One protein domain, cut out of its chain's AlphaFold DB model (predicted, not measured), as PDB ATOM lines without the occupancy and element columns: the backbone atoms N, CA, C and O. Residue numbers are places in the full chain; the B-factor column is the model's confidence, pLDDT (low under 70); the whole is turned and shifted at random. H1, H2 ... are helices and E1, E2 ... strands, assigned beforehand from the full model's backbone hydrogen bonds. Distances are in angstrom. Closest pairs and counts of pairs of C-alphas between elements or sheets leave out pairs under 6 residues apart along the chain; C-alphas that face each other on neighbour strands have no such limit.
ATOM      1  N   VAL A  60      34.654 -33.465 -40.810       93.94
ATOM      2  CA  VAL A  60      35.294 -33.610 -39.500       93.94
ATOM      3  C   VAL A  60      35.102 -35.045 -39.029       93.94
ATOM      4  O   VAL A  60      34.009 -35.601 -39.121       93.94
ATOM      5  N   SER A  61      36.164 -35.652 -38.508       95.06
ATOM      6  CA  SER A  61      36.113 -36.987 -37.913       95.06
ATOM      7  C   SER A  61      36.995 -37.056 -36.673       95.06
ATOM      8  O   SER A  61      37.969 -36.309 -36.553       95.06
ATOM      9  N   LYS A  62      36.638 -37.928 -35.727       94.81
ATOM     10  CA  LYS A  62      37.424 -38.147 -34.509       94.81
ATOM     11  C   LYS A  62      37.352 -39.616 -34.099       94.81
ATOM     12  O   LYS A  62      36.251 -40.087 -33.826       94.81
ATOM     13  N   PRO A  63      38.486 -40.330 -34.019       95.38
ATOM     14  CA  PRO A  63      38.507 -41.679 -33.477       95.38
ATOM     15  C   PRO A  63      38.060 -41.695 -32.012       95.38
ATOM     16  O   PRO A  63      38.462 -40.839 -31.218       95.38
ATOM     17  N   ILE A  64      37.253 -42.687 -31.659       95.31
ATOM     18  CA  ILE A  64      36.826 -43.000 -30.295       95.31
ATOM     19  C   ILE A  64      37.049 -44.494 -30.041       95.31
ATOM     20  O   ILE A  64      36.942 -45.296 -30.965       95.31
ATOM     21  N   SER A  65      37.355 -44.875 -28.801       95.69
ATOM     22  CA  SER A  65      37.480 -46.282 -28.402       95.69
ATOM     23  C   SER A  65      36.430 -46.610 -27.348       95.69
ATOM     24  O   SER A  65      36.341 -45.924 -26.329       95.69
ATOM     25  N   VAL A  66      35.617 -47.634 -27.609       91.75
ATOM     26  CA  VAL A  66      34.552 -48.101 -26.714       91.75
ATOM     27  C   VAL A  66      34.674 -49.615 -26.590       91.75
ATOM     28  O   VAL A  66      34.610 -50.326 -27.589       91.75
ATOM     29  N   GLY A  67      34.897 -50.116 -25.373       93.00
ATOM     30  CA  GLY A  67      35.007 -51.560 -25.128       93.00
ATOM     31  C   GLY A  67      36.120 -52.246 -25.933       93.00
ATOM     32  O   GLY A  67      35.938 -53.369 -26.387       93.00
ATOM     33  N   GLY A  68      37.238 -51.556 -26.179       93.50
ATOM     34  CA  GLY A  68      38.356 -52.076 -26.976       93.50
ATOM     35  C   GLY A  68      38.154 -52.011 -28.495       93.50
ATOM     36  O   GLY A  68      39.080 -52.316 -29.236       93.50
ATOM     37  N   THR A  69      36.986 -51.569 -28.972       93.62
ATOM     38  CA  THR A  69      36.729 -51.344 -30.401       93.62
ATOM     39  C   THR A  69      36.956 -49.877 -30.746       93.62
ATOM     40  O   THR A  69      36.377 -48.988 -30.116       93.62
ATOM     41  N   THR A  70      37.780 -49.611 -31.759       95.94
ATOM     42  CA  THR A  70      37.989 -48.254 -32.279       95.94
ATOM     43  C   THR A  70      36.969 -47.953 -33.373       95.94
ATOM     44  O   THR A  70      36.822 -48.714 -34.324       95.94
ATOM     45  N   LEU A  71      36.280 -46.821 -33.253       95.44
ATOM     46  CA  LEU A  71      35.313 -46.306 -34.220       95.44
ATOM     47  C   LEU A  71      35.734 -44.903 -34.648       95.44
ATOM     48  O   LEU A  71      36.247 -44.132 -33.840       95.44
ATOM     49  N   MET A  72      35.476 -44.532 -35.897       97.25
ATOM     50  CA  MET A  72      35.733 -43.183 -36.398       97.25
ATOM     51  C   MET A  72      34.449 -42.583 -36.983       97.25
ATOM     52  O   MET A  72      34.201 -42.724 -38.186       97.25
ATOM     53  N   PRO A  73      33.601 -41.946 -36.151       96.00
ATOM     54  CA  PRO A  73      32.485 -41.147 -36.637       96.00
ATOM     55  C   PRO A  73      32.977 -39.985 -37.503       96.00
ATOM     56  O   PRO A  73      34.027 -39.391 -37.233       96.00
ATOM     57  N   TYR A  74      32.198 -39.647 -38.527       95.38
ATOM     58  CA  TYR A  74      32.439 -38.494 -39.383       95.38
ATOM     59  C   TYR A  74      31.143 -37.744 -39.702       95.38
ATOM     60  O   TYR A  74      30.070 -38.338 -39.815       95.38
ATOM     61  N   ILE A  75      31.279 -36.428 -39.856       94.94
ATOM     62  CA  ILE A  75      30.240 -35.509 -40.318       94.94
ATOM     63  C   ILE A  75      30.854 -34.552 -41.335       94.94
ATOM     64  O   ILE A  75      31.919 -33.989 -41.092       94.94
ATOM     65  N   GLY A  76      30.190 -34.360 -42.465       90.88
ATOM     66  CA  GLY A  76      30.573 -33.384 -43.475       90.88
ATOM     67  C   GLY A  76      29.365 -32.623 -43.996       90.88
ATOM     68  O   GLY A  76      28.249 -33.140 -43.981       90.88
ATOM     69  N   ALA A  77      29.586 -31.389 -44.436       87.50
ATOM     70  CA  ALA A  77      28.553 -30.550 -45.033       87.50
ATOM     71  C   ALA A  77      29.144 -29.787 -46.216       87.50
ATOM     72  O   ALA A  77      30.199 -29.177 -46.080       87.50
ATOM     73  N   GLY A  78      28.496 -29.835 -47.375       82.00
ATOM     74  CA  GLY A  78      29.060 -29.284 -48.605       82.00
ATOM     75  C   GLY A  78      28.009 -28.945 -49.650       82.00
ATOM     76  O   GLY A  78      26.818 -28.861 -49.343       82.00
ATOM     77  N   PHE A  79      28.480 -28.716 -50.875       78.88
ATOM     78  CA  PHE A  79      27.634 -28.360 -52.006       78.88
ATOM     79  C   PHE A  79      27.603 -29.487 -53.036       78.88
ATOM     80  O   PHE A  79      28.644 -29.908 -53.541       78.88
ATOM     81  N   GLY A  80      26.401 -29.953 -53.355       69.75
ATOM     82  CA  GLY A  80      26.173 -31.026 -54.317       69.75
ATOM     83  C   GLY A  80      26.518 -30.674 -55.753       69.75
ATOM     84  O   GLY A  80      26.159 -29.606 -56.254       69.75
ATOM     85  N   GLY A  81      27.193 -31.593 -56.444       65.06
ATOM     86  CA  GLY A  81      27.554 -31.467 -57.855       65.06
ATOM     87  C   GLY A  81      26.365 -31.691 -58.789       65.06
ATOM     88  O   GLY A  81      26.260 -32.753 -59.392       65.06
ATOM     89  N   GLY A  82      25.495 -30.691 -58.941       57.88
ATOM     90  CA  GLY A  82      24.416 -30.722 -59.931       57.88
ATOM     91  C   GLY A  82      23.217 -29.864 -59.545       57.88
ATOM     92  O   GLY A  82      22.221 -30.387 -59.068       57.88
ATOM     93  N   TYR A  83      23.329 -28.568 -59.835       48.56
ATOM     94  CA  TYR A  83      22.295 -27.531 -59.759       48.56
ATOM     95  C   TYR A  83      21.897 -27.013 -58.363       48.56
ATOM     96  O   TYR A  83      21.500 -27.735 -57.451       48.56
ATOM     97  N   ALA A  84      21.957 -25.679 -58.281       47.84
ATOM     98  CA  ALA A  84      21.403 -24.785 -57.275       47.84
ATOM     99  C   ALA A  84      22.045 -24.650 -55.893       47.84
ATOM    100  O   ALA A  84      21.506 -25.088 -54.874       47.84
ATOM    101  N   THR A  85      23.071 -23.789 -55.840       56.75
ATOM    102  CA  THR A  85      23.103 -22.734 -54.811       56.75
ATOM    103  C   THR A  85      21.793 -21.925 -54.845       56.75
ATOM    104  O   THR A  85      21.103 -21.888 -55.866       56.75
ATOM    105  N   GLU A  86      21.436 -21.248 -53.749       55.75
ATOM    106  CA  GLU A  86      20.243 -20.379 -53.672       55.75
ATOM    107  C   GLU A  86      20.159 -19.368 -54.836       55.75
ATOM    108  O   GLU A  86      19.067 -18.981 -55.237       55.75
ATOM    109  N   PHE A  87      21.305 -18.987 -55.414       56.84
ATOM    110  CA  PHE A  87      21.409 -18.126 -56.594       56.84
ATOM    111  C   PHE A  87      20.912 -18.788 -57.895       56.84
ATOM    112  O   PHE A  87      20.202 -18.160 -58.672       56.84
ATOM    113  N   ASP A  88      21.226 -20.064 -58.138       55.53
ATOM    114  CA  ASP A  88      20.697 -20.796 -59.307       55.53
ATOM    115  C   ASP A  88      19.197 -21.098 -59.124       55.53
ATOM    116  O   ASP A  88      18.436 -21.140 -60.088       55.53
ATOM    117  N   ARG A  89      18.763 -21.300 -57.868       54.66
ATOM    118  CA  ARG A  89      17.357 -21.513 -57.490       54.66
ATOM    119  C   ARG A  89      16.531 -20.228 -57.649       54.66
ATOM    120  O   ARG A  89      15.424 -20.289 -58.177       54.66
ATOM    121  N   SER A  90      17.085 -19.069 -57.273       54.31
ATOM    122  CA  SER A  90      16.434 -17.757 -57.426       54.31
ATOM    123  C   SER A  90      16.332 -17.296 -58.880       54.31
ATOM    124  O   SER A  90      15.386 -16.588 -59.222       54.31
ATOM    125  N   LEU A  91      17.257 -17.730 -59.742       57.84
ATOM    126  CA  LEU A  91      17.170 -17.516 -61.186       57.84
ATOM    127  C   LEU A  91      16.147 -18.433 -61.872       57.84
ATOM    128  O   LEU A  91      15.690 -18.084 -62.959       57.84
ATOM    129  N   ASN A  92      15.769 -19.571 -61.266       51.50
ATOM    130  CA  ASN A  92      15.022 -20.620 -61.969       51.50
ATOM    131  C   ASN A  92      13.619 -20.991 -61.455       51.50
ATOM    132  O   ASN A  92      12.964 -21.705 -62.204       51.50
ATOM    133  N   THR A  93      13.091 -20.578 -60.288       45.91
ATOM    134  CA  THR A  93      11.618 -20.595 -60.000       45.91
ATOM    135  C   THR A  93      11.252 -20.062 -58.596       45.91
ATOM    136  O   THR A  93      12.093 -20.061 -57.699       45.91
ATOM    137  N   PRO A  94      10.004 -19.582 -58.375       49.09
ATOM    138  CA  PRO A  94       9.641 -18.774 -57.217       49.09
ATOM    139  C   PRO A  94       9.138 -19.590 -56.007       49.09
ATOM    140  O   PRO A  94       8.393 -20.552 -56.145       49.09
ATOM    141  N   GLN A  95       9.454 -19.043 -54.829       46.53
ATOM    142  CA  GLN A  95       8.820 -19.204 -53.510       46.53
ATOM    143  C   GLN A  95       9.178 -20.394 -52.589       46.53
ATOM    144  O   GLN A  95       8.910 -21.559 -52.851       46.53
ATOM    145  N   GLY A 104      26.320 -19.032 -37.154       51.94
ATOM    146  CA  GLY A 104      27.681 -19.428 -36.783       51.94
ATOM    147  C   GLY A 104      28.742 -18.804 -37.688       51.94
ATOM    148  O   GLY A 104      29.139 -19.408 -38.673       51.94
ATOM    149  N   GLY A 105      29.192 -17.589 -37.353       52.66
ATOM    150  CA  GLY A 105      30.542 -17.049 -37.617       52.66
ATOM    151  C   GLY A 105      31.069 -16.838 -39.050       52.66
ATOM    152  O   GLY A 105      31.942 -15.997 -39.225       52.66
ATOM    153  N   LEU A 106      30.568 -17.521 -40.079       56.12
ATOM    154  CA  LEU A 106      31.197 -17.554 -41.415       56.12
ATOM    155  C   LEU A 106      30.598 -16.559 -42.422       56.12
ATOM    156  O   LEU A 106      31.094 -16.407 -43.536       56.12
ATOM    157  N   LYS A 107      29.560 -15.833 -41.994       53.50
ATOM    158  CA  LYS A 107      28.739 -14.918 -42.805       53.50
ATOM    159  C   LYS A 107      29.490 -13.781 -43.507       53.50
ATOM    160  O   LYS A 107      28.925 -13.188 -44.415       53.50
ATOM    161  N   ASN A 108      30.723 -13.472 -43.101       53.75
ATOM    162  CA  ASN A 108      31.480 -12.329 -43.628       53.75
ATOM    163  C   ASN A 108      32.677 -12.708 -44.521       53.75
ATOM    164  O   ASN A 108      33.224 -11.837 -45.184       53.75
ATOM    165  N   VAL A 109      33.101 -13.979 -44.546       59.78
ATOM    166  CA  VAL A 109      34.334 -14.398 -45.249       59.78
ATOM    167  C   VAL A 109      34.047 -15.010 -46.623       59.78
ATOM    168  O   VAL A 109      34.864 -14.879 -47.526       59.78
ATOM    169  N   LEU A 110      32.888 -15.647 -46.810       58.78
ATOM    170  CA  LEU A 110      32.608 -16.446 -48.012       58.78
ATOM    171  C   LEU A 110      31.760 -15.725 -49.077       58.78
ATOM    172  O   LEU A 110      31.326 -16.345 -50.043       58.78
ATOM    173  N   GLY A 111      31.511 -14.421 -48.915       54.00
ATOM    174  CA  GLY A 111      30.499 -13.728 -49.711       54.00
ATOM    175  C   GLY A 111      29.090 -14.241 -49.387       54.00
ATOM    176  O   GLY A 111      28.910 -15.134 -48.564       54.00
ATOM    177  N   GLN A 112      28.083 -13.606 -49.975       60.22
ATOM    178  CA  GLN A 112      26.647 -13.863 -49.801       60.22
ATOM    179  C   GLN A 112      26.291 -15.303 -49.376       60.22
ATOM    180  O   GLN A 112      26.428 -16.232 -50.161       60.22
ATOM    181  N   GLN A 113      25.832 -15.447 -48.126       61.44
ATOM    182  CA  GLN A 113      25.061 -16.560 -47.545       61.44
ATOM    183  C   GLN A 113      25.029 -17.864 -48.371       61.44
ATOM    184  O   GLN A 113      23.989 -18.264 -48.890       61.44
ATOM    185  N   LEU A 114      26.161 -18.559 -48.469       68.00
ATOM    186  CA  LEU A 114      26.185 -19.913 -49.013       68.00
ATOM    187  C   LEU A 114      25.742 -20.886 -47.910       68.00
ATOM    188  O   LEU A 114      26.459 -21.085 -46.929       68.00
ATOM    189  N   ILE A 115      24.548 -21.464 -48.051       75.94
ATOM    190  CA  ILE A 115      24.040 -22.523 -47.167       75.94
ATOM    191  C   ILE A 115      24.337 -23.875 -47.831       75.94
ATOM    192  O   ILE A 115      23.828 -24.103 -48.930       75.94
ATOM    193  N   PRO A 116      25.132 -24.766 -47.202       74.69
ATOM    194  CA  PRO A 116      25.353 -26.122 -47.705       74.69
ATOM    195  C   PRO A 116      24.022 -26.840 -47.964       74.69
ATOM    196  O   PRO A 116      23.123 -26.781 -47.126       74.69
ATOM    197  N   ASN A 117      23.891 -27.518 -49.105       79.25
ATOM    198  CA  ASN A 117      22.689 -28.281 -49.465       79.25
ATOM    199  C   ASN A 117      22.847 -29.793 -49.250       79.25
ATOM    200  O   ASN A 117      21.870 -30.525 -49.385       79.25
ATOM    201  N   GLU A 118      24.047 -30.259 -48.893       81.44
ATOM    202  CA  GLU A 118      24.329 -31.669 -48.634       81.44
ATOM    203  C   GLU A 118      24.977 -31.886 -47.268       81.44
ATOM    204  O   GLU A 118      25.823 -31.104 -46.824       81.44
ATOM    205  N   VAL A 119      24.607 -32.997 -46.627       87.25
ATOM    206  CA  VAL A 119      25.181 -33.467 -45.363       87.25
ATOM    207  C   VAL A 119      25.545 -34.943 -45.503       87.25
ATOM    208  O   VAL A 119      24.731 -35.749 -45.948       87.25
ATOM    209  N   GLN A 120      26.762 -35.303 -45.099       90.56
ATOM    210  CA  GLN A 120      27.253 -36.681 -45.048       90.56
ATOM    211  C   GLN A 120      27.563 -37.075 -43.605       90.56
ATOM    212  O   GLN A 120      28.206 -36.323 -42.876       90.56
ATOM    213  N   LEU A 121      27.123 -38.263 -43.192       95.00
ATOM    214  CA  LEU A 121      27.271 -38.783 -41.831       95.00
ATOM    215  C   LEU A 121      27.585 -40.280 -41.878       95.00
ATOM    216  O   LEU A 121      27.023 -41.006 -42.696       95.00
ATOM    217  N   GLY A 122      28.437 -40.760 -40.976       95.25
ATOM    218  CA  GLY A 122      28.673 -42.195 -40.836       95.25
ATOM    219  C   GLY A 122      29.753 -42.554 -39.823       95.25
ATOM    220  O   GLY A 122      30.269 -41.701 -39.102       95.25
ATOM    221  N   ILE A 123      30.095 -43.842 -39.774       96.62
ATOM    222  CA  ILE A 123      31.127 -44.406 -38.897       96.62
ATOM    223  C   ILE A 123      32.054 -45.279 -39.744       96.62
ATOM    224  O   ILE A 123      31.589 -46.047 -40.584       96.62
ATOM    225  N   ARG A 124      33.366 -45.156 -39.534       94.56
ATOM    226  CA  ARG A 124      34.389 -46.010 -40.152       94.56
ATOM    227  C   ARG A 124      35.034 -46.906 -39.098       94.56
ATOM    228  O   ARG A 124      35.258 -46.465 -37.971       94.56
ATOM    229  N   PHE A 125      35.362 -48.129 -39.494       93.81
ATOM    230  CA  PHE A 125      36.117 -49.084 -38.689       93.81
ATOM    231  C   PHE A 125      37.551 -49.129 -39.230       93.81
ATOM    232  O   PHE A 125      37.727 -49.474 -40.400       93.81
TER     233      PHE A 125
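What this domain is: This is residues 60 to 95 and 104 to 125 of the 127 residues of an uncharacterized protein of Nitrospirae bacterium (UniProt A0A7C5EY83). What shape do these atoms make? They make a narrow ribbon of three antiparallel strands, with long E2 between short E1 at one end and E3 along the rest, and small helix H1 lies beyond the other end of E2. What is it made of? The printed part has 58 residues with E1, E2, H1 and E3 along the chain, sheet order E1, E2, E3, and class mixed, helices and strands, though under half of the residues are in named elements. It is extended, a rod of 53 by 25 by 18 A, with a radius of gyration of the C-alphas of 17.0 A.

Where its parts are: Where are the strands? E2 is residues 69 to 78, 29.6 A long from C-alpha 69 at (36.729, -51.344, -30.401). E1 is residues 64 to 66, and E3 is residues 118 to 124, 19.5 A long, ending at C-alpha 124 at (34.389, -46.010, -40.152). Where is the helix? H1 is residues 86 to 92, 9.8 A long.

How they stand to each other: How do the strands pair? The pairing is staggered: E2 pairs with E1 over residues 69 to 71, and with E3 over 72 to 78. E1 and E2 form a hairpin at 141 degrees, with N 64 and O 71 2.8 A apart. E2 and E3 are antiparallel at 170 degrees, with N 74 and O 122 2.9 A apart. What of the rest? E1 and E3 are apart. H1 is not on the sheet, with 0 pairs of C-alphas within 10 A, and every O i to N i+4 pair in it is within hydrogen-bond range.

The domain as a whole: How far does it reach? The two C-alphas farthest apart, of Gly 68 and Pro 94, are 53.4 A apart. Where is it cut or uncertain? Residues 96 to 103 are not printed, and C-alphas 95 and 104 are 25.2 A apart across that cut. The pLDDT is under 70 in residues 80 to 95 and 104 to 114.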